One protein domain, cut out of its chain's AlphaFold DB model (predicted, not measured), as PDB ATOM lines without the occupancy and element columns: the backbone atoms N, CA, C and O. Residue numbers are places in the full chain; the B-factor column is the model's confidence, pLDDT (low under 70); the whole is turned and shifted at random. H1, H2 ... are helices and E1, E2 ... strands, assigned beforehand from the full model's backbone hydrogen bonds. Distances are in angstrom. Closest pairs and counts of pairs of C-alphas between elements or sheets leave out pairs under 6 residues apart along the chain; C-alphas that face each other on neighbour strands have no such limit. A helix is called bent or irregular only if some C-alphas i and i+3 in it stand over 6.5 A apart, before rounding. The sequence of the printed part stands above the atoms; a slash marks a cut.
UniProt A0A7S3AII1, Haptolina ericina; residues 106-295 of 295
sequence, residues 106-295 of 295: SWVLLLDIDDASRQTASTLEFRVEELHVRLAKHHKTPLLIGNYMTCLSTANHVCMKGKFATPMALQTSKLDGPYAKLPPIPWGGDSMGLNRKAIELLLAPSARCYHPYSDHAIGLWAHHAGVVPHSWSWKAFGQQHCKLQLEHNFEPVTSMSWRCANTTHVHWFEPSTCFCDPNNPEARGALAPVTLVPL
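What this domain is: This is residues 106 to 295 of the 295 residues of a protein of Haptolina ericina (UniProt A0A7S3AII1). Look for two lobes and a trailing tail: the larger lobe is a small four-stranded sheet in three layers, with H2 over one face and H5 and H6 on the other, and the smaller is the three-stranded sheet E5 E6 E7 with H3, of the helical hairpin H3 H4, over it. Loops and H7 lie in the links between the lobes, residues 117 to 123 stick out, and the stretch from residue 269 to residue 295, with the short H8, makes the tail. The printed part has 190 residues with eight named helices and seven named strands, in the order E1 H1 H2 E2 H3 H4 E3 H5 H6 E4 H7 E5 E6 E7 H8, and its class is mixed, helices and strands. The larger sheet is mixed, in the order E1 E3 E2 E4, and the smaller is antiparallel throughout. The whole is compact, with a radius of gyration of the C-alphas of 17.9 A and spans of 50 by 43 by 27 A.

How they stand to each other: Start at the larger sheet, where E1, residues 107 to 110, is the antiparallel neighbour of E3, residues 192 to 195; N 110 and O 192 are 2.7 A apart, within hydrogen-bond range. E3 is antiparallel to E2, residues 143 to 146, with N 145 and O 193 at 2.8 A. E2 is parallel to E4, residues 228 to 231, with N 230 and O 144 at 2.8 A. H2, residues 121 to 138, is on this sheet at a height of 9.3 A, over E3 and only just over E1, on which 3 of its C-alphas fall; its closest C-alphas to E1 are those of Val 128 and Leu 109, 7.3 A. E1, H1, residues 113 to 116, H2 and E2 form a split strand-helix-strand unit, two strands running the same way with E3 between them, and its crossover is left-handed. H1 is close to H2 but not clearly touching it, Ala 116 and Leu 124 having the closest C-alphas at 7.7 A. H5, residues 196 to 202, is on the opposite face from H2, at a height of 5.4 A. H6, residues 214 to 225, is also on the sheet, and with its residues 221 to 225 alone it touches H5, about perpendicular at 86 degrees; the closest C-alphas are those of Leu 201 and Ala 225, 5.7 A. Now go to the meander, each strand the antiparallel neighbour of the one before: E5, residues 250 to 254, E6, residues 257 to 260, and E7, residues 266 to 268. E5 and E6 are a hairpin with N 251 and O 259 at 2.8 A, and E6 and E7 are another with N 267 and O 258 at 2.8 A. H3, residues 154 to 161, is on this sheet over E6 at a height of 7.5 A, the closest C-alphas being those of Cys 159 and Cys 260, 5.2 A. H4, residues 163 to 171, only grazes the sheet; it touches H3 as a hairpin, opposite ways at a shallow tilt of 25 degrees, with C-alphas 158 and 165 closest at 4.9 A. H7, residues 237 to 246, is on neither sheet and is close to H3 but not clearly touching, C-alphas 156 and 246 being closest at 6.5 A. H8, residues 283 to 286, touches no helix. Every O i to N i+4 pair is within hydrogen-bond range in H3, H5, H6 and H7; in H2 it is 12 of 14, in H4 2 of 5 beside 1 of 6 O i to N i+3 pairs, and H1 and H8 are too short for such a pair.

Where its parts are: Find C-alpha 107 at (56.778, 50.749, 49.579), where E1 begins. From C-alpha 121 at (44.908, 56.366, 36.261), H2 runs 25.6 A; it is irregular, only just, with C-alphas 134 and 137 6.7 A apart. H6 measures 16.2 A, H4 14.7 A, H7 12.7 A and E5 12.1 A; H4 is irregular, with C-alphas 164 and 167 7.2 A apart. H8 ends at C-alpha 286, (38.481, 37.156, 71.566).

The domain as a whole: The two C-alphas farthest apart are those of Thr 264 and Leu 295, 53.4 A. The printed part has no cut, and its long links are H4 to E3, H5 to H6 and E7 to H8. Look with caution at residues 161 to 176, 205 to 212, 233 to 248 and 270 to 295, where pLDDT is under 70; the mean of the printed part is 71.8.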
ATOM      1  N   SER A 106      59.515  47.640  49.059       86.00
ATOM      2  CA  SER A 106      60.128  48.902  49.510       86.00
ATOM      3  C   SER A 106      59.073  49.886  50.017       86.00
ATOM      4  O   SER A 106      59.303  50.609  50.988       86.00
ATOM      5  N   TRP A 107      57.930  49.896  49.333       86.50
ATOM      6  CA  TRP A 107      56.778  50.749  49.579       86.50
ATOM      7  C   TRP A 107      55.506  49.998  49.201       86.50
ATOM      8  O   TRP A 107      55.504  49.281  48.199       86.50
ATOM      9  N   VAL A 108      54.433  50.216  49.954       87.69
ATOM     10  CA  VAL A 108      53.078  49.783  49.594       87.69
ATOM     11  C   VAL A 108      52.094  50.929  49.761       87.69
ATOM     12  O   VAL A 108      52.260  51.770  50.645       87.69
ATOM     13  N   LEU A 109      51.083  50.949  48.897       87.00
ATOM     14  CA  LEU A 109      49.928  51.832  48.975       87.00
ATOM     15  C   LEU A 109      48.691  50.951  49.159       87.00
ATOM     16  O   LEU A 109      48.371  50.148  48.287       87.00
ATOM     17  N   LEU A 110      48.034  51.092  50.300       88.44
ATOM     18  CA  LEU A 110      46.791  50.427  50.657       88.44
ATOM     19  C   LEU A 110      45.627  51.311  50.203       88.44
ATOM     20  O   LEU A 110      45.610  52.516  50.478       88.44
ATOM     21  N   LEU A 111      44.678  50.720  49.484       84.12
ATOM     22  CA  LEU A 111      43.565  51.415  48.844       84.12
ATOM     23  C   LEU A 111      42.255  50.694  49.149       84.12
ATOM     24  O   LEU A 111      42.182  49.471  49.026       84.12
ATOM     25  N   ASP A 112      41.208  51.457  49.459       83.50
ATOM     26  CA  ASP A 112      39.841  50.953  49.351       83.50
ATOM     27  C   ASP A 112      39.481  50.820  47.862       83.50
ATOM     28  O   ASP A 112      39.724  51.736  47.071       83.50
ATOM     29  N   ILE A 113      38.913  49.680  47.464       79.50
ATOM     30  CA  ILE A 113      38.528  49.420  46.072       79.50
ATOM     31  C   ILE A 113      37.443  50.394  45.594       79.50
ATOM     32  O   ILE A 113      37.455  50.817  44.432       79.50
ATOM     33  N   ASP A 114      36.543  50.804  46.490       77.88
ATOM     34  CA  ASP A 114      35.468  51.739  46.164       77.88
ATOM     35  C   ASP A 114      35.993  53.153  45.916       77.88
ATOM     36  O   ASP A 114      35.433  53.876  45.090       77.88
ATOM     37  N   ASP A 115      37.081  53.543  46.585       78.12
ATOM     38  CA  ASP A 115      37.755  54.816  46.326       78.12
ATOM     39  C   ASP A 115      38.651  54.720  45.087       78.12
ATOM     40  O   ASP A 115      38.533  55.530  44.167       78.12
ATOM     41  N   ALA A 116      39.484  53.679  44.993       79.81
ATOM     42  CA  ALA A 116      40.389  53.478  43.863       79.81
ATOM     43  C   ALA A 116      39.645  53.441  42.521       79.81
ATOM     44  O   ALA A 116      40.092  54.055  41.553       79.81
ATOM     45  N   SER A 117      38.483  52.781  42.464       79.12
ATOM     46  CA  SER A 117      37.671  52.677  41.244       79.12
ATOM     47  C   SER A 117      37.036  53.998  40.789       79.12
ATOM     48  O   SER A 117      36.628  54.108  39.633       79.12
ATOM     49  N   ARG A 118      36.970  55.013  41.661       81.12
ATOM     50  CA  ARG A 118      36.487  56.366  41.326       81.12
ATOM     51  C   ARG A 118      37.605  57.298  40.866       81.12
ATOM     52  O   ARG A 118      37.320  58.400  40.397       81.12
ATOM     53  N   GLN A 119      38.863  56.892  41.017       78.69
ATOM     54  CA  GLN A 119      40.017  57.701  40.649       78.69
ATOM     55  C   GLN A 119      40.464  57.434  39.208       78.69
ATOM     56  O   GLN A 119      40.256  56.364  38.638       78.69
ATOM     57  N   THR A 120      41.110  58.430  38.603       80.31
ATOM     58  CA  THR A 120      41.730  58.269  37.281       80.31
ATOM     59  C   THR A 120      43.100  57.596  37.397       80.31
ATOM     60  O   THR A 120      43.757  57.693  38.438       80.31
ATOM     61  N   ALA A 121      43.571  56.968  36.314       73.44
ATOM     62  CA  ALA A 121      44.908  56.366  36.261       73.44
ATOM     63  C   ALA A 121      46.013  57.368  36.594       73.44
ATOM     64  O   ALA A 121      46.854  57.083  37.439       73.44
ATOM     65  N   SER A 122      45.946  58.574  36.027       76.62
ATOM     66  CA  SER A 122      46.930  59.624  36.294       76.62
ATOM     67  C   SER A 122      46.937  60.061  37.760       76.62
ATOM     68  O   SER A 122      48.000  60.346  38.303       76.62
ATOM     69  N   THR A 123      45.778  60.079  38.430       81.31
ATOM     70  CA  THR A 123      45.714  60.372  39.868       81.31
ATOM     71  C   THR A 123      46.448  59.306  40.671       81.31
ATOM     72  O   THR A 123      47.314  59.652  41.470       81.31
ATOM     73  N   LEU A 124      46.133  58.028  40.454       76.44
ATOM     74  CA  LEU A 124      46.741  56.945  41.223       76.44
ATOM     75  C   LEU A 124      48.239  56.777  40.902       76.44
ATOM     76  O   LEU A 124      49.030  56.552  41.817       76.44
ATOM     77  N   GLU A 125      48.650  56.942  39.639       76.94
ATOM     78  CA  GLU A 125      50.065  56.960  39.229       76.94
ATOM     79  C   GLU A 125      50.828  58.067  39.939       76.94
ATOM     80  O   GLU A 125      51.853  57.791  40.561       76.94
ATOM     81  N   PHE A 126      50.287  59.285  39.936       79.88
ATOM     82  CA  PHE A 126      50.897  60.401  40.639       79.88
ATOM     83  C   PHE A 126      51.053  60.111  42.141       79.88
ATOM     84  O   PHE A 126      52.116  60.389  42.693       79.88
ATOM     85  N   ARG A 127      50.078  59.459  42.802       78.69
ATOM     86  CA  ARG A 127      50.226  59.053  44.217       78.69
ATOM     87  C   ARG A 127      51.371  58.061  44.429       78.69
ATOM     88  O   ARG A 127      52.160  58.205  45.362       78.69
ATOM     89  N   VAL A 128      51.475  57.047  43.569       76.50
ATOM     90  CA  VAL A 128      52.529  56.020  43.653       76.50
ATOM     91  C   VAL A 128      53.909  56.608  43.349       76.50
ATOM     92  O   VAL A 128      54.895  56.262  44.005       76.50
ATOM     93  N   GLU A 129      54.008  57.496  42.365       76.19
ATOM     94  CA  GLU A 129      55.249  58.200  42.045       76.19
ATOM     95  C   GLU A 129      55.668  59.136  43.164       76.19
ATOM     96  O   GLU A 129      56.840  59.178  43.528       76.19
ATOM     97  N   GLU A 130      54.723  59.853  43.758       74.88
ATOM     98  CA  GLU A 130      55.017  60.754  44.854       74.88
ATOM     99  C   GLU A 130      55.503  59.975  46.096       74.88
ATOM    100  O   GLU A 130      56.488  60.386  46.718       74.88
ATOM    101  N   LEU A 131      54.930  58.790  46.368       74.31
ATOM    102  CA  LEU A 131      55.416  57.835  47.383       74.31
ATOM    103  C   LEU A 131      56.883  57.494  47.115       74.31
ATOM    104  O   LEU A 131      57.745  57.587  47.988       74.31
ATOM    105  N   HIS A 132      57.166  57.094  45.878       71.06
ATOM    106  CA  HIS A 132      58.465  56.561  45.513       71.06
ATOM    107  C   HIS A 132      59.545  57.644  45.435       71.06
ATOM    108  O   HIS A 132      60.642  57.452  45.942       71.06
ATOM    109  N   VAL A 133      59.254  58.795  44.830       73.25
ATOM    110  CA  VAL A 133      60.245  59.838  44.536       73.25
ATOM    111  C   VAL A 133      60.413  60.789  45.714       73.25
ATOM    112  O   VAL A 133      61.539  61.075  46.123       73.25
ATOM    113  N   ARG A 134      59.313  61.286  46.296       71.88
ATOM    114  CA  ARG A 134      59.411  62.308  47.351       71.88
ATOM    115  C   ARG A 134      59.784  61.709  48.693       71.88
ATOM    116  O   ARG A 134      60.484  62.365  49.468       71.88
ATOM    117  N   LEU A 135      59.347  60.479  48.960       74.94
ATOM    118  CA  LEU A 135      59.513  59.858  50.271       74.94
ATOM    119  C   LEU A 135      60.649  58.832  50.322       74.94
ATOM    120  O   LEU A 135      61.076  58.485  51.422       74.94
ATOM    121  N   ALA A 136      61.272  58.459  49.193       70.50
ATOM    122  CA  ALA A 136      62.504  57.653  49.197       70.50
ATOM    123  C   ALA A 136      63.638  58.272  50.032       70.50
ATOM    124  O   ALA A 136      64.406  57.545  50.669       70.50
ATOM    125  N   LYS A 137      63.720  59.607  50.121       80.19
ATOM    126  CA  LYS A 137      64.689  60.284  51.004       80.19
ATOM    127  C   LYS A 137      64.490  59.943  52.490       80.19
ATOM    128  O   LYS A 137      65.426  60.041  53.275       80.19
ATOM    129  N   HIS A 138      63.298  59.478  52.861       80.50
ATOM    130  CA  HIS A 138      62.930  59.055  54.207       80.50
ATOM    131  C   HIS A 138      62.979  57.531  54.410       80.50
ATOM    132  O   HIS A 138      62.472  57.052  55.418       80.50
ATOM    133  N   HIS A 139      63.631  56.751  53.535       80.38
ATOM    134  CA  HIS A 139      63.726  55.280  53.658       80.38
ATOM    135  C   HIS A 139      64.277  54.783  55.011       80.38
ATOM    136  O   HIS A 139      64.069  53.631  55.387       80.38
ATOM    137  N   LYS A 140      64.993  55.635  55.761       88.25
ATOM    138  CA  LYS A 140      65.503  55.307  57.100       88.25
ATOM    139  C   LYS A 140      64.499  55.532  58.230       88.25
ATOM    140  O   LYS A 140      64.731  54.992  59.309       88.25
ATOM    141  N   THR A 141      63.435  56.291  58.000       92.25
ATOM    142  CA  THR A 141      62.384  56.569  58.988       92.25
ATOM    143  C   THR A 141      61.233  55.600  58.746       92.25
ATOM    144  O   THR A 141      60.822  55.494  57.598       92.25
ATOM    145  N   PRO A 142      60.704  54.879  59.743       94.81
ATOM    146  CA  PRO A 142      59.514  54.058  59.542       94.81
ATOM    147  C   PRO A 142      58.306  54.972  59.340       94.81
ATOM    148  O   PRO A 142      57.920  55.678  60.266       94.81
ATOM    149  N   LEU A 143      57.741  55.008  58.134       92.56
ATOM    150  CA  LEU A 143      56.648  55.921  57.797       92.56
ATOM    151  C   LEU A 143      55.342  55.168  57.567       92.56
ATOM    152  O   LEU A 143      55.293  54.261  56.735       92.56
ATOM    153  N   LEU A 144      54.289  55.627  58.243       92.94
ATOM    154  CA  LEU A 144      52.902  55.411  57.846       92.94
ATOM    155  C   LEU A 144      52.386  56.732  57.292       92.94
ATOM    156  O   LEU A 144      52.467  57.774  57.943       92.94
ATOM    157  N   ILE A 145      51.878  56.715  56.076       89.19
ATOM    158  CA  ILE A 145      51.513  57.918  55.348       89.19
ATOM    159  C   ILE A 145      50.016  57.898  55.092       89.19
ATOM    160  O   ILE A 145      49.469  56.863  54.729       89.19
ATOM    161  N   GLY A 146      49.358  59.037  55.258       87.50
ATOM    162  CA  GLY A 146      47.935  59.164  54.977       87.50
ATOM    163  C   GLY A 146      47.377  60.505  55.431       87.50
ATOM    164  O   GLY A 146      48.112  61.391  55.882       87.50
ATOM    165  N   ASN A 147      46.060  60.641  55.335       85.25
ATOM    166  CA  ASN A 147      45.330  61.754  55.927       85.25
ATOM    167  C   ASN A 147      44.985  61.423  57.375       85.25
ATOM    168  O   ASN A 147      44.208  60.514  57.630       85.25
ATOM    169  N   TYR A 148      45.554  62.153  58.331       84.00
ATOM    170  CA  TYR A 148      45.392  61.833  59.747       84.00
ATOM    171  C   TYR A 148      44.277  62.622  60.428       84.00
ATOM    172  O   TYR A 148      44.171  63.843  60.282       84.00
ATOM    173  N   MET A 149      43.524  61.924  61.275       81.00
ATOM    174  CA  MET A 149      42.730  62.510  62.350       81.00
ATOM    175  C   MET A 149      43.569  62.521  63.631       81.00
ATOM    176  O   MET A 149      43.966  61.470  64.128       81.00
ATOM    177  N   THR A 150      43.847  63.708  64.174       79.56
ATOM    178  CA  THR A 150      44.695  63.890  65.376       79.56
ATOM    179  C   THR A 150      43.943  64.470  66.576       79.56
ATOM    180  O   THR A 150      44.506  64.639  67.656       79.56
ATOM    181  N   CYS A 151      42.672  64.814  66.393       75.75
ATOM    182  CA  CYS A 151      41.823  65.423  67.417       75.75
ATOM    183  C   CYS A 151      40.817  64.441  68.032       75.75
ATOM    184  O   CYS A 151      40.059  64.829  68.918       75.75
ATOM    185  N   LEU A 152      40.767  63.201  67.537       77.12
ATOM    186  CA  LEU A 152      39.758  62.232  67.934       77.12
ATOM    187  C   LEU A 152      40.023  61.773  69.372       77.12
ATOM    188  O   LEU A 152      41.106  61.281  69.676       77.12
ATOM    189  N   SER A 153      39.041  61.938  70.256       78.62
ATOM    190  CA  SER A 153      39.028  61.304  71.576       78.62
ATOM    191  C   SER A 153      38.095  60.102  71.578       78.62
ATOM    192  O   SER A 153      37.203  59.992  70.729       78.62
ATOM    193  N   THR A 154      38.271  59.218  72.555       75.75
ATOM    194  CA  THR A 154      37.418  58.040  72.731       75.75
ATOM    195  C   THR A 154      35.933  58.412  72.831       75.75
ATOM    196  O   THR A 154      35.115  57.867  72.091       75.75
ATOM    197  N   ALA A 155      35.580  59.398  73.662       77.25
ATOM    198  CA  ALA A 155      34.206  59.881  73.817       77.25
ATOM    199  C   ALA A 155      33.606  60.371  72.492       77.25
ATOM    200  O   ALA A 155      32.475  60.026  72.141       77.25
ATOM    201  N   ASN A 156      34.387  61.138  71.731       78.38
ATOM    202  CA  ASN A 156      33.959  61.681  70.451       78.38
ATOM    203  C   ASN A 156      33.695  60.578  69.427       78.38
ATOM    204  O   ASN A 156      32.658  60.559  68.767       78.38
ATOM    205  N   HIS A 157      34.609  59.612  69.353       75.00
ATOM    206  CA  HIS A 157      34.489  58.492  68.437       75.00
ATOM    207  C   HIS A 157      33.212  57.678  68.686       75.00
ATOM    208  O   HIS A 157      32.483  57.364  67.741       75.00
ATOM    209  N   VAL A 158      32.899  57.406  69.960       76.00
ATOM    210  CA  VAL A 158      31.657  56.722  70.348       76.00
ATOM    211  C   VAL A 158      30.430  57.495  69.869       76.00
ATOM    212  O   VAL A 158      29.518  56.907  69.287       76.00
ATOM    213  N   CYS A 159      30.430  58.818  70.033       77.38
ATOM    214  CA  CYS A 159      29.303  59.652  69.631       77.38
ATOM    215  C   CYS A 159      29.122  59.780  68.117       77.38
ATOM    216  O   CYS A 159      27.990  59.874  67.652       77.38
ATOM    217  N   MET A 160      30.199  59.708  67.333       73.19
ATOM    218  CA  MET A 160      30.100  59.695  65.871       73.19
ATOM    219  C   MET A 160      29.560  58.382  65.300       73.19
ATOM    220  O   MET A 160      28.851  58.386  64.296       73.19
ATOM    221  N   LYS A 161      29.994  57.245  65.856       67.25
ATOM    222  CA  LYS A 161      29.809  55.920  65.237       67.25
ATOM    223  C   LYS A 161      28.705  55.088  65.900       67.25
ATOM    224  O   LYS A 161      28.347  54.031  65.381       67.25
ATOM    225  N   GLY A 162      28.117  55.574  66.995       58.50
ATOM    226  CA  GLY A 162      27.001  54.934  67.691       58.50
ATOM    227  C   GLY A 162      27.420  53.756  68.581       58.50
ATOM    228  O   GLY A 162      28.599  53.529  68.847       58.50
ATOM    229  N   LYS A 163      26.429  52.981  69.055       49.88
ATOM    230  CA  LYS A 163      26.565  51.980  70.140       49.88
ATOM    231  C   LYS A 163      27.690  50.944  69.955       49.88
ATOM    232  O   LYS A 163      28.194  50.440  70.957       49.88
ATOM    233  N   PHE A 164      28.110  50.650  68.722       49.44
ATOM    234  CA  PHE A 164      29.146  49.651  68.419       49.44
ATOM    235  C   PHE A 164      30.583  50.125  68.682       49.44
ATOM    236  O   PHE A 164      31.464  49.290  68.839       49.44
ATOM    237  N   ALA A 165      30.832  51.433  68.776       53.66
ATOM    238  CA  ALA A 165      32.166  51.968  69.071       53.66
ATOM    239  C   ALA A 165      32.511  51.954  70.576       53.66
ATOM    240  O   ALA A 165      33.682  52.062  70.942       53.66
ATOM    241  N   THR A 166      31.497  51.805  71.441       51.78
ATOM    242  CA  THR A 166      31.589  51.986  72.902       51.78
ATOM    243  C   THR A 166      32.614  51.071  73.587       51.78
ATOM    244  O   THR A 166      33.446  51.602  74.310       51.78
ATOM    245  N   PRO A 167      32.643  49.741  73.372       48.97
ATOM    246  CA  PRO A 167      33.572  48.873  74.107       48.97
ATOM    247  C   PRO A 167      35.024  48.987  73.612       48.97
ATOM    248  O   PRO A 167      35.969  48.901  74.389       48.97
ATOM    249  N   MET A 168      35.218  49.221  72.313       54.44
ATOM    250  CA  MET A 168      36.511  49.042  71.639       54.44
ATOM    251  C   MET A 168      37.481  50.206  71.835       54.44
ATOM    252  O   MET A 168      38.672  49.988  72.054       54.44
ATOM    253  N   ALA A 169      36.992  51.445  71.785       53.25
ATOM    254  CA  ALA A 169      37.842  52.618  71.988       53.25
ATOM    255  C   ALA A 169      38.278  52.769  73.463       53.25
ATOM    256  O   ALA A 169      39.318  53.362  73.741       53.25
ATOM    257  N   LEU A 170      37.514  52.190  74.401       53.91
ATOM    258  CA  LEU A 170      37.827  52.167  75.837       53.91
ATOM    259  C   LEU A 170      38.852  51.070  76.202       53.91
ATOM    260  O   LEU A 170      39.582  51.226  77.171       53.91
ATOM    261  N   GLN A 171      38.922  49.976  75.435       54.72
ATOM    262  CA  GLN A 171      39.734  48.786  75.758       54.72
ATOM    263  C   GLN A 171      41.131  48.753  75.114       54.72
ATOM    264  O   GLN A 171      42.021  48.028  75.570       54.72
ATOM    265  N   THR A 172      41.331  49.495  74.025       52.25
ATOM    266  CA  THR A 172      42.486  49.324  73.120       52.25
ATOM    267  C   THR A 172      43.687  50.188  73.458       52.25
ATOM    268  O   THR A 172      44.726  50.106  72.810       52.25
ATOM    269  N   SER A 173      43.577  51.021  74.483       52.69
ATOM    270  CA  SER A 173      44.602  51.999  74.772       52.69
ATOM    271  C   SER A 173      44.666  52.218  76.278       52.69
ATOM    272  O   SER A 173      43.639  52.298  76.947       52.69
ATOM    273  N   LYS A 174      45.881  52.267  76.836       58.19
ATOM    274  CA  LYS A 174      46.135  52.686  78.227       58.19
ATOM    275  C   LYS A 174      45.851  54.185  78.378       58.19
ATOM    276  O   LYS A 174      46.720  54.944  78.788       58.19
ATOM    277  N   LEU A 175      44.702  54.635  77.900       62.31
ATOM    278  CA  LEU A 175      44.342  56.032  77.891       62.31
ATOM    279  C   LEU A 175      43.776  56.415  79.246       62.31
ATOM    280  O   LEU A 175      42.981  55.684  79.838       62.31
ATOM    281  N   ASP A 176      44.156  57.608  79.688       67.62
ATOM    282  CA  ASP A 176      43.817  58.186  80.990       67.62
ATOM    283  C   ASP A 176      42.343  58.637  81.095       67.62
ATOM    284  O   ASP A 176      42.026  59.603  81.788       67.62
ATOM    285  N   GLY A 177      41.422  57.985  80.379       73.00
ATOM    286  CA  GLY A 177      39.993  58.290  80.417       73.00
ATOM    287  C   GLY A 177      39.330  58.485  79.051       73.00
ATOM    288  O   GLY A 177      39.991  58.506  78.010       73.00
ATOM    289  N   PRO A 178      38.003  58.709  79.037       73.38
ATOM    290  CA  PRO A 178      37.218  58.840  77.805       73.38
ATOM    291  C   PRO A 178      37.553  60.104  76.997       73.38
ATOM    292  O   PRO A 178      37.223  60.198  75.815       73.38
ATOM    293  N   TYR A 179      38.221  61.081  77.612       79.00
ATOM    294  CA  TYR A 179      38.608  62.345  76.979       79.00
ATOM    295  C   TYR A 179      40.015  62.331  76.397       79.00
ATOM    296  O   TYR A 179      40.410  63.283  75.720       79.00
ATOM    297  N   ALA A 180      40.772  61.269  76.657       79.19
ATOM    298  CA  ALA A 180      42.105  61.134  76.124       79.19
ATOM    299  C   ALA A 180      42.056  61.069  74.592       79.19
ATOM    300  O   ALA A 180      41.165  60.458  73.990       79.19
ATOM    301  N   LYS A 181      43.014  61.745  73.959       79.81
ATOM    302  CA  LYS A 181      43.144  61.732  72.505       79.81
ATOM    303  C   LYS A 181      43.711  60.388  72.070       79.81
ATOM    304  O   LYS A 181      44.713  59.931  72.617       79.81
ATOM    305  N   LEU A 182      43.083  59.795  71.063       80.19
ATOM    306  CA  LEU A 182      43.655  58.674  70.336       80.19
ATOM    307  C   LEU A 182      44.950  59.132  69.640       80.19
ATOM    308  O   LEU A 182      45.094  60.323  69.326       80.19
ATOM    309  N   PRO A 183      45.896  58.213  69.376       84.56
ATOM    310  CA  PRO A 183      47.025  58.535  68.516       84.56
ATOM    311  C   PRO A 183      46.534  58.944  67.118       84.56
ATOM    312  O   PRO A 183      45.375  58.709  66.776       84.56
ATOM    313  N   PRO A 184      47.397  59.549  66.283       86.94
ATOM    314  CA  PRO A 184      47.041  59.879  64.910       86.94
ATOM    315  C   PRO A 184      46.479  58.661  64.165       86.94
ATOM    316  O   PRO A 184      47.189  57.682  63.941       86.94
ATOM    317  N   ILE A 185      45.212  58.745  63.755       86.25
ATOM    318  CA  ILE A 185      44.531  57.688  63.001       86.25
ATOM    319  C   ILE A 185      44.538  58.063  61.516       86.25
ATOM    320  O   ILE A 185      43.985  59.116  61.178       86.25
ATOM    321  N   PRO A 186      45.154  57.267  60.624       87.56
ATOM    322  CA  PRO A 186      45.046  57.503  59.190       87.56
ATOM    323  C   PRO A 186      43.623  57.190  58.718       87.56
ATOM    324  O   PRO A 186      43.025  56.206  59.129       87.56
ATOM    325  N   TRP A 187      43.069  58.022  57.848       82.44
ATOM    326  CA  TRP A 187      41.769  57.791  57.234       82.44
ATOM    327  C   TRP A 187      41.927  56.835  56.049       82.44
ATOM    328  O   TRP A 187      42.494  57.205  55.020       82.44
ATOM    329  N   GLY A 188      41.427  55.609  56.180       71.38
ATOM    330  CA  GLY A 188      41.600  54.548  55.186       71.38
ATOM    331  C   GLY A 188      40.887  54.828  53.871       71.38
ATOM    332  O   GLY A 188      41.372  54.429  52.814       71.38
ATOM    333  N   GLY A 189      39.803  55.611  53.914       74.00
ATOM    334  CA  GLY A 189      39.090  56.064  52.718       74.00
ATOM    335  C   GLY A 189      39.898  57.004  51.815       74.00
ATOM    336  O   GLY A 189      39.470  57.254  50.698       74.00
ATOM    337  N   ASP A 190      41.047  57.513  52.275       74.50
ATOM    338  CA  ASP A 190      41.931  58.405  51.512       74.50
ATOM    339  C   ASP A 190      43.265  57.746  51.124       74.50
ATOM    340  O   ASP A 190      44.192  58.444  50.703       74.50
ATOM    341  N   SER A 191      43.357  56.414  51.206       82.19
ATOM    342  CA  SER A 191      44.567  55.607  50.990       82.19
ATOM    343  C   SER A 191      45.655  55.769  52.058       82.19
ATOM    344  O   SER A 191      45.797  56.816  52.692       82.19
ATOM    345  N   MET A 192      46.444  54.713  52.257       88.44
ATOM    346  CA  MET A 192      47.512  54.677  53.259       88.44
ATOM    347  C   MET A 192      48.800  54.121  52.663       88.44
ATOM    348  O   MET A 192      48.781  53.116  51.967       88.44
ATOM    349  N   GLY A 193      49.935  54.752  52.938       89.75
ATOM    350  CA  GLY A 193      51.247  54.311  52.471       89.75
ATOM    351  C   GLY A 193      52.107  53.758  53.600       89.75
ATOM    352  O   GLY A 193      52.131  54.329  54.687       89.75
ATOM    353  N   LEU A 194      52.873  52.704  53.339       92.06
ATOM    354  CA  LEU A 194      53.889  52.187  54.260       92.06
ATOM    355  C   LEU A 194      55.213  52.014  53.529       92.06
ATOM    356  O   LEU A 194      55.234  51.544  52.389       92.06
ATOM    357  N   ASN A 195      56.326  52.325  54.193       92.25
ATOM    358  CA  ASN A 195      57.635  51.866  53.730       92.25
ATOM    359  C   ASN A 195      58.065  50.563  54.398       92.25
ATOM    360  O   ASN A 195      57.497  50.141  55.402       92.25
ATOM    361  N   ARG A 196      59.133  49.964  53.861       91.75
ATOM    362  CA  ARG A 196      59.720  48.720  54.374       91.75
ATOM    363  C   ARG A 196      59.934  48.720  55.888       91.75
ATOM    364  O   ARG A 196      59.519  47.784  56.556       91.75
ATOM    365  N   LYS A 197      60.530  49.780  56.440       93.81
ATOM    366  CA  LYS A 197      60.780  49.859  57.886       93.81
ATOM    367  C   LYS A 197      59.494  49.890  58.704       93.81
ATOM    368  O   LYS A 197      59.439  49.280  59.763       93.81
ATOM    369  N   ALA A 198      58.466  50.597  58.236       94.62
ATOM    370  CA  ALA A 198      57.166  50.565  58.894       94.62
ATOM    371  C   ALA A 198      56.539  49.169  58.816       94.62
ATOM    372  O   ALA A 198      56.066  48.680  59.832       94.62
ATOM    373  N   ILE A 199      56.601  48.502  57.656       92.81
ATOM    374  CA  ILE A 199      56.130  47.117  57.490       92.81
ATOM    375  C   ILE A 199      56.803  46.188  58.512       92.81
ATOM    376  O   ILE A 199      56.113  45.475  59.231       92.81
ATOM    377  N   GLU A 200      58.133  46.235  58.625       92.19
ATOM    378  CA  GLU A 200      58.903  45.420  59.577       92.19
ATOM    379  C   GLU A 200      58.475  45.669  61.032       92.19
ATOM    380  O   GLU A 200      58.251  44.726  61.788       92.19
ATOM    381  N   LEU A 201      58.323  46.938  61.421       92.69
ATOM    382  CA  LEU A 201      57.952  47.307  62.787       92.69
ATOM    383  C   LEU A 201      56.501  46.944  63.132       92.69
ATOM    384  O   LEU A 201      56.233  46.524  64.254       92.69
ATOM    385  N   LEU A 202      55.570  47.059  62.181       90.50
ATOM    386  CA  LEU A 202      54.158  46.711  62.392       90.50
ATOM    387  C   LEU A 202      53.935  45.206  62.605       90.50
ATOM    388  O   LEU A 202      52.939  44.814  63.211       90.50
ATOM    389  N   LEU A 203      54.860  44.358  62.145       85.38
ATOM    390  CA  LEU A 203      54.807  42.911  62.372       85.38
ATOM    391  C   LEU A 203      55.308  42.492  63.759       85.38
ATOM    392  O   LEU A 203      55.047  41.361  64.184       85.38
ATOM    393  N   ALA A 204      55.980  43.385  64.493       78.00
ATOM    394  CA  ALA A 204      56.444  43.089  65.841       78.00
ATOM    395  C   ALA A 204      55.252  42.688  66.736       78.00
ATOM    396  O   ALA A 204      54.246  43.400  66.779       78.00
ATOM    397  N   PRO A 205      55.320  41.573  67.489       68.31
ATOM    398  CA  PRO A 205      54.232  41.158  68.376       68.31
ATOM    399  C   PRO A 205      53.795  42.247  69.362       68.31
ATOM    400  O   PRO A 205      52.607  42.386  69.625       68.31
ATOM    401  N   SER A 206      54.737  43.068  69.833       62.56
ATOM    402  CA  SER A 206      54.485  44.190  70.743       62.56
ATOM    403  C   SER A 206      53.657  45.326  70.135       62.56
ATOM    404  O   SER A 206      53.119  46.140  70.877       62.56
ATOM    405  N   ALA A 207      53.568  45.407  68.807       59.31
ATOM    406  CA  ALA A 207      52.794  46.431  68.117       59.31
ATOM    407  C   ALA A 207      51.313  46.056  67.974       59.31
ATOM    408  O   ALA A 207      50.472  46.926  67.769       59.31
ATOM    409  N   ARG A 208      50.980  44.761  68.043       65.81
ATOM    410  CA  ARG A 208      49.714  44.240  67.522       65.81
ATOM    411  C   ARG A 208      48.650  44.155  68.609       65.81
ATOM    412  O   ARG A 208      48.540  43.167  69.326       65.81
ATOM    413  N   CYS A 209      47.827  45.195  68.681       66.12
ATOM    414  CA  CYS A 209      46.574  45.206  69.427       66.12
ATOM    415  C   CYS A 209      45.388  44.918  68.503       66.12
ATOM    416  O   CYS A 209      45.290  45.502  67.423       66.12
ATOM    417  N   TYR A 210      44.452  44.058  68.900       64.44
ATOM    418  CA  TYR A 210      43.235  43.912  68.107       64.44
ATOM    419  C   TYR A 210      42.400  45.188  68.192       64.44
ATOM    420  O   TYR A 210      42.082  45.673  69.274       64.44
ATOM    421  N   HIS A 211      42.034  45.711  67.028       67.06
ATOM    422  CA  HIS A 211      41.037  46.754  66.900       67.06
ATOM    423  C   HIS A 211      40.186  46.414  65.674       67.06
ATOM    424  O   HIS A 211      40.749  46.120  64.625       67.06
ATOM    425  N   PRO A 212      38.851  46.418  65.751       65.00
ATOM    426  CA  PRO A 212      38.022  45.920  64.653       65.00
ATOM    427  C   PRO A 212      37.976  46.866  63.446       65.00
ATOM    428  O   PRO A 212      37.839  46.418  62.310       65.00
ATOM    429  N   TYR A 213      38.150  48.173  63.666       75.38
ATOM    430  CA  TYR A 213      38.334  49.142  62.579       75.38
ATOM    431  C   TYR A 213      39.784  49.154  62.100       75.38
ATOM    432  O   TYR A 213      40.694  49.423  62.885       75.38
ATOM    433  N   SER A 214      39.973  48.910  60.806       81.00
ATOM    434  CA  SER A 214      41.263  48.802  60.118       81.00
ATOM    435  C   SER A 214      42.172  50.014  60.318       81.00
ATOM    436  O   SER A 214      43.318  49.879  60.738       81.00
ATOM    437  N   ASP A 215      41.619  51.201  60.103       85.31
ATOM    438  CA  ASP A 215      42.292  52.498  60.189       85.31
ATOM    439  C   ASP A 215      42.817  52.775  61.600       85.31
ATOM    440  O   ASP A 215      43.918  53.286  61.809       85.31
ATOM    441  N   HIS A 216      42.021  52.379  62.591       82.31
ATOM    442  CA  HIS A 216      42.370  52.530  63.996       82.31
ATOM    443  C   HIS A 216      43.422  51.503  64.396       82.31
ATOM    444  O   HIS A 216      44.383  51.859  65.071       82.31
ATOM    445  N   ALA A 217      43.268  50.253  63.943       83.06
ATOM    446  CA  ALA A 217      44.229  49.188  64.193       83.06
ATOM    447  C   ALA A 217      45.622  49.596  63.713       83.06
ATOM    448  O   ALA A 217      46.553  49.636  64.511       83.06
ATOM    449  N   ILE A 218      45.753  49.995  62.446       88.19
ATOM    450  CA  ILE A 218      47.053  50.361  61.882       88.19
ATOM    451  C   ILE A 218      47.640  51.627  62.527       88.19
ATOM    452  O   ILE A 218      48.850  51.685  62.743       88.19
ATOM    453  N   GLY A 219      46.810  52.610  62.902       88.38
ATOM    454  CA  GLY A 219      47.253  53.799  63.642       88.38
ATOM    455  C   GLY A 219      47.768  53.475  65.050       88.38
ATOM    456  O   GLY A 219      48.819  53.972  65.460       88.38
ATOM    457  N   LEU A 220      47.075  52.594  65.777       83.81
ATOM    458  CA  LEU A 220      47.499  52.111  67.095       83.81
ATOM    459  C   LEU A 220      48.777  51.271  67.003       83.81
ATOM    460  O   LEU A 220      49.706  51.487  67.781       83.81
ATOM    461  N   TRP A 221      48.866  50.368  66.023       88.12
ATOM    462  CA  TRP A 221      50.077  49.580  65.782       88.12
ATOM    463  C   TRP A 221      51.261  50.480  65.470       88.12
ATOM    464  O   TRP A 221      52.337  50.298  66.035       88.12
ATOM    465  N   ALA A 222      51.061  51.490  64.621       90.75
ATOM    466  CA  ALA A 222      52.092  52.456  64.291       90.75
ATOM    467  C   ALA A 222      52.576  53.216  65.531       90.75
ATOM    468  O   ALA A 222      53.781  53.319  65.755       90.75
ATOM    469  N   HIS A 223      51.648  53.677  66.371       88.31
ATOM    470  CA  HIS A 223      51.976  54.343  67.627       88.31
ATOM    471  C   HIS A 223      52.805  53.447  68.560       88.31
ATOM    472  O   HIS A 223      53.856  53.871  69.039       88.31
ATOM    473  N   HIS A 224      52.379  52.201  68.776       84.69
ATOM    474  CA  HIS A 224      53.087  51.255  69.644       84.69
ATOM    475  C   HIS A 224      54.446  50.820  69.089       84.69
ATOM    476  O   HIS A 224      55.384  50.610  69.854       84.69
ATOM    477  N   ALA A 225      54.566  50.708  67.769       89.25
ATOM    478  CA  ALA A 225      55.789  50.293  67.097       89.25
ATOM    479  C   ALA A 225      56.798  51.437  66.883       89.25
ATOM    480  O   ALA A 225      57.894  51.198  66.382       89.25
ATOM    481  N   GLY A 226      56.438  52.683  67.216       91.44
ATOM    482  CA  GLY A 226      57.270  53.856  66.934       91.44
ATOM    483  C   GLY A 226      57.354  54.205  65.441       91.44
ATOM    484  O   GLY A 226      58.330  54.811  64.997       91.44
ATOM    485  N   VAL A 227      56.348  53.819  64.655       93.75
ATOM    486  CA  VAL A 227      56.196  54.244  63.259       93.75
ATOM    487  C   VAL A 227      55.716  55.692  63.240       93.75
ATOM    488  O   VAL A 227      54.776  56.072  63.936       93.75
ATOM    489  N   VAL A 228      56.373  56.519  62.431       92.44
ATOM    490  CA  VAL A 228      56.127  57.957  62.377       92.44
ATOM    491  C   VAL A 228      54.951  58.239  61.441       92.44
ATOM    492  O   VAL A 228      55.044  57.938  60.243       92.44
ATOM    493  N   PRO A 229      53.862  58.851  61.941       90.88
ATOM    494  CA  PRO A 229      52.783  59.294  61.085       90.88
ATOM    495  C   PRO A 229      53.251  60.470  60.228       90.88
ATOM    496  O   PRO A 229      53.770  61.468  60.732       90.88
ATOM    497  N   HIS A 230      53.061  60.360  58.918       87.69
ATOM    498  CA  HIS A 230      53.375  61.408  57.959       87.69
ATOM    499  C   HIS A 230      52.094  61.875  57.276       87.69
ATOM    500  O   HIS A 230      51.564  61.200  56.393       87.69
ATOM    501  N   SER A 231      51.585  63.028  57.707       82.25
ATOM    502  CA  SER A 231      50.433  63.649  57.061       82.25
ATOM    503  C   SER A 231      50.763  63.984  55.623       82.25
ATOM    504  O   SER A 231      51.674  64.763  55.346       82.25
ATOM    505  N   TRP A 232      49.978  63.423  54.719       72.88
ATOM    506  CA  TRP A 232      50.159  63.614  53.298       72.88
ATOM    507  C   TRP A 232      48.835  64.002  52.675       72.88
ATOM    508  O   TRP A 232      48.007  63.169  52.330       72.88
ATOM    509  N   SER A 233      48.607  65.310  52.613       58.28
ATOM    510  CA  SER A 233      47.333  65.835  52.153       58.28
ATOM    511  C   SER A 233      47.261  65.816  50.626       58.28
ATOM    512  O   SER A 233      47.915  66.623  49.966       58.28
ATOM    513  N   TRP A 234      46.359  64.988  50.103       54.69
ATOM    514  CA  TRP A 234      45.669  65.200  48.821       54.69
ATOM    515  C   TRP A 234      44.537  66.237  48.951       54.69
ATOM    516  O   TRP A 234      44.162  66.888  47.978       54.69
ATOM    517  N   LYS A 235      44.025  66.421  50.176       50.53
ATOM    518  CA  LYS A 235      43.116  67.478  50.647       50.53
ATOM    519  C   LYS A 235      43.402  67.714  52.136       50.53
ATOM    520  O   LYS A 235      43.778  66.777  52.837       50.53
ATOM    521  N   ALA A 236      43.195  68.931  52.639       52.00
ATOM    522  CA  ALA A 236      43.396  69.312  54.044       52.00
ATOM    523  C   ALA A 236      42.339  68.700  55.002       52.00
ATOM    524  O   ALA A 236      41.604  69.416  55.681       52.00
ATOM    525  N   PHE A 237      42.245  67.368  55.047       51.50
ATOM    526  CA  PHE A 237      41.183  66.623  55.729       51.50
ATOM    527  C   PHE A 237      41.212  66.800  57.256       51.50
ATOM    528  O   PHE A 237      40.186  67.106  57.859       51.50
ATOM    529  N   GLY A 238      42.390  66.697  57.884       55.41
ATOM    530  CA  GLY A 238      42.516  66.657  59.349       55.41
ATOM    531  C   GLY A 238      41.948  67.883  60.074       55.41
ATOM    532  O   GLY A 238      41.178  67.736  61.017       55.41
ATOM    533  N   GLN A 239      42.259  69.106  59.629       57.22
ATOM    534  CA  GLN A 239      41.772  70.319  60.309       57.22
ATOM    535  C   GLN A 239      40.291  70.608  60.038       57.22
ATOM    536  O   GLN A 239      39.595  71.104  60.924       57.22
ATOM    537  N   GLN A 240      39.801  70.306  58.834       61.56
ATOM    538  CA  GLN A 240      38.402  70.548  58.476       61.56
ATOM    539  C   GLN A 240      37.466  69.524  59.124       61.56
ATOM    540  O   GLN A 240      36.423  69.909  59.645       61.56
ATOM    541  N   HIS A 241      37.850  68.244  59.158       66.00
ATOM    542  CA  HIS A 241      37.031  67.188  59.754       66.00
ATOM    543  C   HIS A 241      36.855  67.393  61.267       66.00
ATOM    544  O   HIS A 241      35.738  67.315  61.777       66.00
ATOM    545  N   CYS A 242      37.934  67.768  61.968       67.88
ATOM    546  CA  CYS A 242      37.892  68.096  63.394       67.88
ATOM    547  C   CYS A 242      36.941  69.257  63.712       67.88
ATOM    548  O   CYS A 242      36.077  69.124  64.576       67.88
ATOM    549  N   LYS A 243      37.047  70.366  62.971       63.09
ATOM    550  CA  LYS A 243      36.217  71.557  63.204       63.09
ATOM    551  C   LYS A 243      34.740  71.347  62.868       63.09
ATOM    552  O   LYS A 243      33.882  71.887  63.549       63.09
ATOM    553  N   LEU A 244      34.435  70.603  61.804       60.16
ATOM    554  CA  LEU A 244      33.063  70.496  61.293       60.16
ATOM    555  C   LEU A 244      32.229  69.413  61.979       60.16
ATOM    556  O   LEU A 244      31.009  69.540  62.015       60.16
ATOM    557  N   GLN A 245      32.853  68.341  62.479       61.78
ATOM    558  CA  GLN A 245      32.113  67.191  63.005       61.78
ATOM    559  C   GLN A 245      32.443  66.825  64.448       61.78
ATOM    560  O   GLN A 245      31.640  66.130  65.051       61.78
ATOM    561  N   LEU A 246      33.580  67.235  65.018       63.69
ATOM    562  CA  LEU A 246      34.080  66.630  66.261       63.69
ATOM    563  C   LEU A 246      33.954  67.541  67.484       63.69
ATOM    564  O   LEU A 246      33.647  67.049  68.566       63.69
ATOM    565  N   GLU A 247      34.135  68.851  67.347       56.69
ATOM    566  CA  GLU A 247      34.196  69.774  68.497       56.69
ATOM    567  C   GLU A 247      32.865  69.935  69.268       56.69
ATOM    568  O   GLU A 247      32.862  70.497  70.362       56.69
ATOM    569  N   HIS A 248      31.749  69.386  68.766       62.44
ATOM    570  CA  HIS A 248      30.415  69.537  69.368       62.44
ATOM    571  C   HIS A 248      29.683  68.226  69.702       62.44
ATOM    572  O   HIS A 248      28.538  68.281  70.137       62.44
ATOM    573  N   ASN A 249      30.287  67.048  69.512       73.88
ATOM    574  CA  ASN A 249      29.520  65.791  69.534       73.88
ATOM    575  C   ASN A 249      29.347  65.128  70.907       73.88
ATOM    576  O   ASN A 249      28.638  64.124  70.994       73.88
ATOM    577  N   PHE A 250      29.951  65.648  71.977       83.94
ATOM    578  CA  PHE A 250      29.755  65.090  73.315       83.94
ATOM    579  C   PHE A 250      29.854  66.134  74.429       83.94
ATOM    580  O   PHE A 250      30.532  67.148  74.302       83.94
ATOM    581  N   GLU A 251      29.208  65.830  75.547       87.06
ATOM    582  CA  GLU A 251      29.194  66.606  76.779       87.06
ATOM    583  C   GLU A 251      29.781  65.750  77.912       87.06
ATOM    584  O   GLU A 251      29.269  64.656  78.186       87.06
ATOM    585  N   PRO A 252      30.855  66.196  78.584       87.44
ATOM    586  CA  PRO A 252      31.312  65.570  79.818       87.44
ATOM    587  C   PRO A 252      30.212  65.605  80.887       87.44
ATOM    588  O   PRO A 252      29.637  66.659  81.145       87.44
ATOM    589  N   VAL A 253      29.926  64.464  81.520       88.00
ATOM    590  CA  VAL A 253      28.977  64.374  82.647       88.00
ATOM    591  C   VAL A 253      29.745  64.204  83.959       88.00
ATOM    592  O   VAL A 253      29.447  64.878  84.939       88.00
ATOM    593  N   THR A 254      30.761  63.337  83.972       86.44
ATOM    594  CA  THR A 254      31.706  63.152  85.088       86.44
ATOM    595  C   THR A 254      33.108  62.873  84.538       86.44
ATOM    596  O   THR A 254      33.288  62.803  83.328       86.44
ATOM    597  N   SER A 255      34.111  62.647  85.393       80.94
ATOM    598  CA  SER A 255      35.438  62.188  84.944       80.94
ATOM    599  C   SER A 255      35.409  60.839  84.211       80.94
ATOM    600  O   SER A 255      36.304  60.560  83.416       80.94
ATOM    601  N   MET A 256      34.378  60.023  84.449       80.56
ATOM    602  CA  MET A 256      34.236  58.668  83.911       80.56
ATOM    603  C   MET A 256      33.013  58.515  83.002       80.56
ATOM    604  O   MET A 256      32.691  57.403  82.598       80.56
ATOM    605  N   SER A 257      32.289  59.587  82.680       82.75
ATOM    606  CA  SER A 257      31.053  59.473  81.904       82.75
ATOM    607  C   SER A 257      30.798  60.683  81.025       82.75
ATOM    608  O   SER A 257      31.057  61.824  81.402       82.75
ATOM    609  N   TRP A 258      30.220  60.452  79.855       89.06
ATOM    610  CA  TRP A 258      29.882  61.498  78.896       89.06
ATOM    611  C   TRP A 258      28.537  61.204  78.243       89.06
ATOM    612  O   TRP A 258      27.994  60.107  78.340       89.06
ATOM    613  N   ARG A 259      27.988  62.197  77.563       88.19
ATOM    614  CA  ARG A 259      26.751  62.098  76.794       88.19
ATOM    615  C   ARG A 259      27.034  62.545  75.374       88.19
ATOM    616  O   ARG A 259      27.794  63.485  75.181       88.19
ATOM    617  N   CYS A 260      26.430  61.906  74.382       86.38
ATOM    618  CA  CYS A 260      26.517  62.406  73.013       86.38
ATOM    619  C   CYS A 260      25.559  63.578  72.822       86.38
ATOM    620  O   CYS A 260      24.429  63.529  73.321       86.38
ATOM    621  N   ALA A 261      25.996  64.615  72.109       80.88
ATOM    622  CA  ALA A 261      25.168  65.784  71.849       80.88
ATOM    623  C   ALA A 261      23.827  65.354  71.235       80.88
ATOM    624  O   ALA A 261      23.775  64.477  70.373       80.88
ATOM    625  N   ASN A 262      22.734  65.948  71.715       81.25
ATOM    626  CA  ASN A 262      21.356  65.622  71.321       81.25
ATOM    627  C   ASN A 262      20.864  64.206  71.691       81.25
ATOM    628  O   ASN A 262      19.869  63.738  71.138       81.25
ATOM    629  N   THR A 263      21.509  63.520  72.638       81.00
ATOM    630  CA  THR A 263      21.030  62.231  73.169       81.00
ATOM    631  C   THR A 263      20.799  62.308  74.675       81.00
ATOM    632  O   THR A 263      21.490  63.035  75.380       81.00
ATOM    633  N   THR A 264      19.847  61.539  75.206       83.81
ATOM    634  CA  THR A 264      19.652  61.401  76.664       83.81
ATOM    635  C   THR A 264      20.529  60.306  77.275       83.81
ATOM    636  O   THR A 264      20.619  60.191  78.498       83.81
ATOM    637  N   HIS A 265      21.181  59.498  76.436       83.19
ATOM    638  CA  HIS A 265      21.977  58.360  76.862       83.19
ATOM    639  C   HIS A 265      23.337  58.812  77.409       83.19
ATOM    640  O   HIS A 265      24.060  59.573  76.767       83.19
ATOM    641  N   VAL A 266      23.677  58.332  78.605       83.88
ATOM    642  CA  VAL A 266      24.981  58.555  79.233       83.88
ATOM    643  C   VAL A 266      25.831  57.309  79.024       83.88
ATOM    644  O   VAL A 266      25.426  56.205  79.386       83.88
ATOM    645  N   HIS A 267      27.005  57.511  78.445       82.44
ATOM    646  CA  HIS A 267      28.043  56.510  78.296       82.44
ATOM    647  C   HIS A 267      28.980  56.559  79.498       82.44
ATOM    648  O   HIS A 267      29.293  57.636  80.011       82.44
ATOM    649  N   TRP A 268      29.450  55.390  79.913       77.19
ATOM    650  CA  TRP A 268      30.370  55.230  81.029       77.19
ATOM    651  C   TRP A 268      31.669  54.617  80.523       77.19
ATOM    652  O   TRP A 268      31.663  53.713  79.688       77.19
ATOM    653  N   PHE A 269      32.780  55.138  81.023       72.12
ATOM    654  CA  PHE A 269      34.084  54.519  80.921       72.12
ATOM    655  C   PHE A 269      34.295  53.718  82.192       72.12
ATOM    656  O   PHE A 269      34.267  54.272  83.288       72.12
ATOM    657  N   GLU A 270      34.536  52.427  82.039       65.56
ATOM    658  CA  GLU A 270      35.189  51.650  83.077       65.56
ATOM    659  C   GLU A 270      36.640  51.459  82.636       65.56
ATOM    660  O   GLU A 270      36.867  51.059  81.486       65.56
ATOM    661  N   PRO A 271      37.626  51.761  83.500       58.34
ATOM    662  CA  PRO A 271      39.014  51.450  83.223       58.34
ATOM    663  C   PRO A 271      39.145  49.928  83.249       58.34
ATOM    664  O   PRO A 271      39.395  49.315  84.283       58.34
ATOM    665  N   SER A 272      38.882  49.308  82.105       53.84
ATOM    666  CA  SER A 272      39.036  47.875  81.915       53.84
ATOM    667  C   SER A 272      40.485  47.559  81.570       53.84
ATOM    668  O   SER A 272      41.228  48.368  81.008       53.84
ATOM    669  N   THR A 273      40.898  46.355  81.947       46.94
ATOM    670  CA  THR A 273      42.190  45.780  81.588       46.94
ATOM    671  C   THR A 273      42.363  45.781  80.074       46.94
ATOM    672  O   THR A 273      41.538  45.247  79.337       46.94
ATOM    673  N   CYS A 274      43.458  46.382  79.617       47.09
ATOM    674  CA  CYS A 274      43.807  46.479  78.209       47.09
ATOM    675  C   CYS A 274      43.812  45.085  77.552       47.09
ATOM    676  O   CYS A 274      44.427  44.153  78.076       47.09
ATOM    677  N   PHE A 275      43.175  44.936  76.388       46.06
ATOM    678  CA  PHE A 275      43.270  43.700  75.588       46.06
ATOM    679  C   PHE A 275      44.670  43.500  74.982       46.06
ATOM    680  O   PHE A 275      44.987  42.430  74.472       46.06
ATOM    681  N   CYS A 276      45.521  44.527  75.058       44.22
ATOM    682  CA  CYS A 276      46.911  44.495  74.617       44.22
ATOM    683  C   CYS A 276      47.867  43.958  75.692       44.22
ATOM    684  O   CYS A 276      49.065  43.877  75.432       44.22
ATOM    685  N   ASP A 277      47.383  43.640  76.901       44.25
ATOM    686  CA  ASP A 277      48.200  42.927  77.880       44.25
ATOM    687  C   ASP A 277      48.261  41.445  77.473       44.25
ATOM    688  O   ASP A 277      47.236  40.760  77.533       44.25
ATOM    689  N   PRO A 278      49.436  40.915  77.079       43.88
ATOM    690  CA  PRO A 278      49.582  39.498  76.741       43.88
ATOM    691  C   PRO A 278      49.205  38.556  77.904       43.88
ATOM    692  O   PRO A 278      49.003  37.356  77.700       43.88
ATOM    693  N   ASN A 279      49.070  39.082  79.125       42.69
ATOM    694  CA  ASN A 279      48.638  38.341  80.304       42.69
ATOM    695  C   ASN A 279      47.127  38.411  80.573       42.69
ATOM    696  O   ASN A 279      46.657  37.680  81.443       42.69
ATOM    697  N   ASN A 280      46.356  39.220  79.838       41.31
ATOM    698  CA  ASN A 280      44.913  39.338  80.040       41.31
ATOM    699  C   ASN A 280      44.179  38.074  79.521       41.31
ATOM    700  O   ASN A 280      44.242  37.771  78.325       41.31
ATOM    701  N   PRO A 281      43.479  37.313  80.386       39.19
ATOM    702  CA  PRO A 281      42.797  36.079  79.999       39.19
ATOM    703  C   PRO A 281      41.598  36.297  79.059       39.19
ATOM    704  O   PRO A 281      41.294  35.399  78.275       39.19
ATOM    705  N   GLU A 282      40.961  37.472  79.058       36.66
ATOM    706  CA  GLU A 282      39.853  37.790  78.138       36.66
ATOM    707  C   GLU A 282      40.351  38.079  76.714       36.66
ATOM    708  O   GLU A 282      39.687  37.731  75.732       36.66
ATOM    709  N   ALA A 283      41.577  38.597  76.579       37.69
ATOM    710  CA  ALA A 283      42.238  38.747  75.284       37.69
ATOM    711  C   ALA A 283      42.488  37.395  74.600       37.69
ATOM    712  O   ALA A 283      42.442  37.313  73.376       37.69
ATOM    713  N   ARG A 284      42.649  36.311  75.370       36.44
ATOM    714  CA  ARG A 284      42.824  34.945  74.843       36.44
ATOM    715  C   ARG A 284      41.537  34.324  74.291       36.44
ATOM    716  O   ARG A 284      41.621  33.323  73.591       36.44
ATOM    717  N   GLY A 285      40.366  34.873  74.629       32.56
ATOM    718  CA  GLY A 285      39.060  34.376  74.176       32.56
ATOM    719  C   GLY A 285      38.518  35.088  72.932       32.56
ATOM    720  O   GLY A 285      37.834  34.467  72.124       32.56
ATOM    721  N   ALA A 286      38.842  36.376  72.757       34.91
ATOM    722  CA  ALA A 286      38.481  37.156  71.566       34.91
ATOM    723  C   ALA A 286      39.514  37.032  70.428       34.91
ATOM    724  O   ALA A 286      39.196  37.268  69.263       34.91
ATOM    725  N   LEU A 287      40.745  36.636  70.760       36.19
ATOM    726  CA  LEU A 287      41.772  36.248  69.806       36.19
ATOM    727  C   LEU A 287      41.767  34.722  69.699       36.19
ATOM    728  O   LEU A 287      42.300  34.042  70.573       36.19
ATOM    729  N   ALA A 288      41.250  34.165  68.601       31.36
ATOM    730  CA  ALA A 288      41.844  32.913  68.142       31.36
ATOM    731  C   ALA A 288      43.357  33.188  67.992       31.36
ATOM    732  O   ALA A 288      43.719  34.222  67.416       31.36
ATOM    733  N   PRO A 289      44.241  32.372  68.587       32.16
ATOM    734  CA  PRO A 289      45.657  32.686  68.674       32.16
ATOM    735  C   PRO A 289      46.257  32.800  67.273       32.16
ATOM    736  O   PRO A 289      46.489  31.803  66.599       32.16
ATOM    737  N   VAL A 290      46.552  34.030  66.851       36.09
ATOM    738  CA  VAL A 290      47.440  34.290  65.720       36.09
ATOM    739  C   VAL A 290      48.862  34.040  66.201       36.09
ATOM    740  O   VAL A 290      49.542  34.929  66.725       36.09
ATOM    741  N   THR A 291      49.302  32.795  66.064       31.45
ATOM    742  CA  THR A 291      50.667  32.394  66.400       31.45
ATOM    743  C   THR A 291      51.562  32.720  65.206       31.45
ATOM    744  O   THR A 291      51.585  31.992  64.220       31.45
ATOM    745  N   LEU A 292      52.295  33.840  65.266       32.97
ATOM    746  CA  LEU A 292      53.344  34.109  64.278       32.97
ATOM    747  C   LEU A 292      54.566  33.244  64.576       32.97
ATOM    748  O   LEU A 292      55.114  33.277  65.677       32.97
ATOM    749  N   VAL A 293      55.010  32.523  63.557       27.39
ATOM    750  CA  VAL A 293      56.308  31.849  63.521       27.39
ATOM    751  C   VAL A 293      57.347  32.818  62.981       27.39
ATOM    752  O   VAL A 293      57.054  33.496  61.993       27.39
ATOM    753  N   PRO A 294      58.565  32.859  63.532       26.61
ATOM    754  CA  PRO A 294      59.710  33.338  62.772       26.61
ATOM    755  C   PRO A 294      59.955  32.399  61.579       26.61
ATOM    756  O   PRO A 294      59.819  31.184  61.731       26.61
ATOM    757  N   LEU A 295      60.306  32.957  60.417       30.06
ATOM    758  CA  LEU A 295      60.909  32.184  59.322       30.06
ATOM    759  C   LEU A 295      62.244  31.571  59.764       30.06
ATOM    760  O   LEU A 295      62.984  32.263  60.503       30.06
TER     761      LEU A 295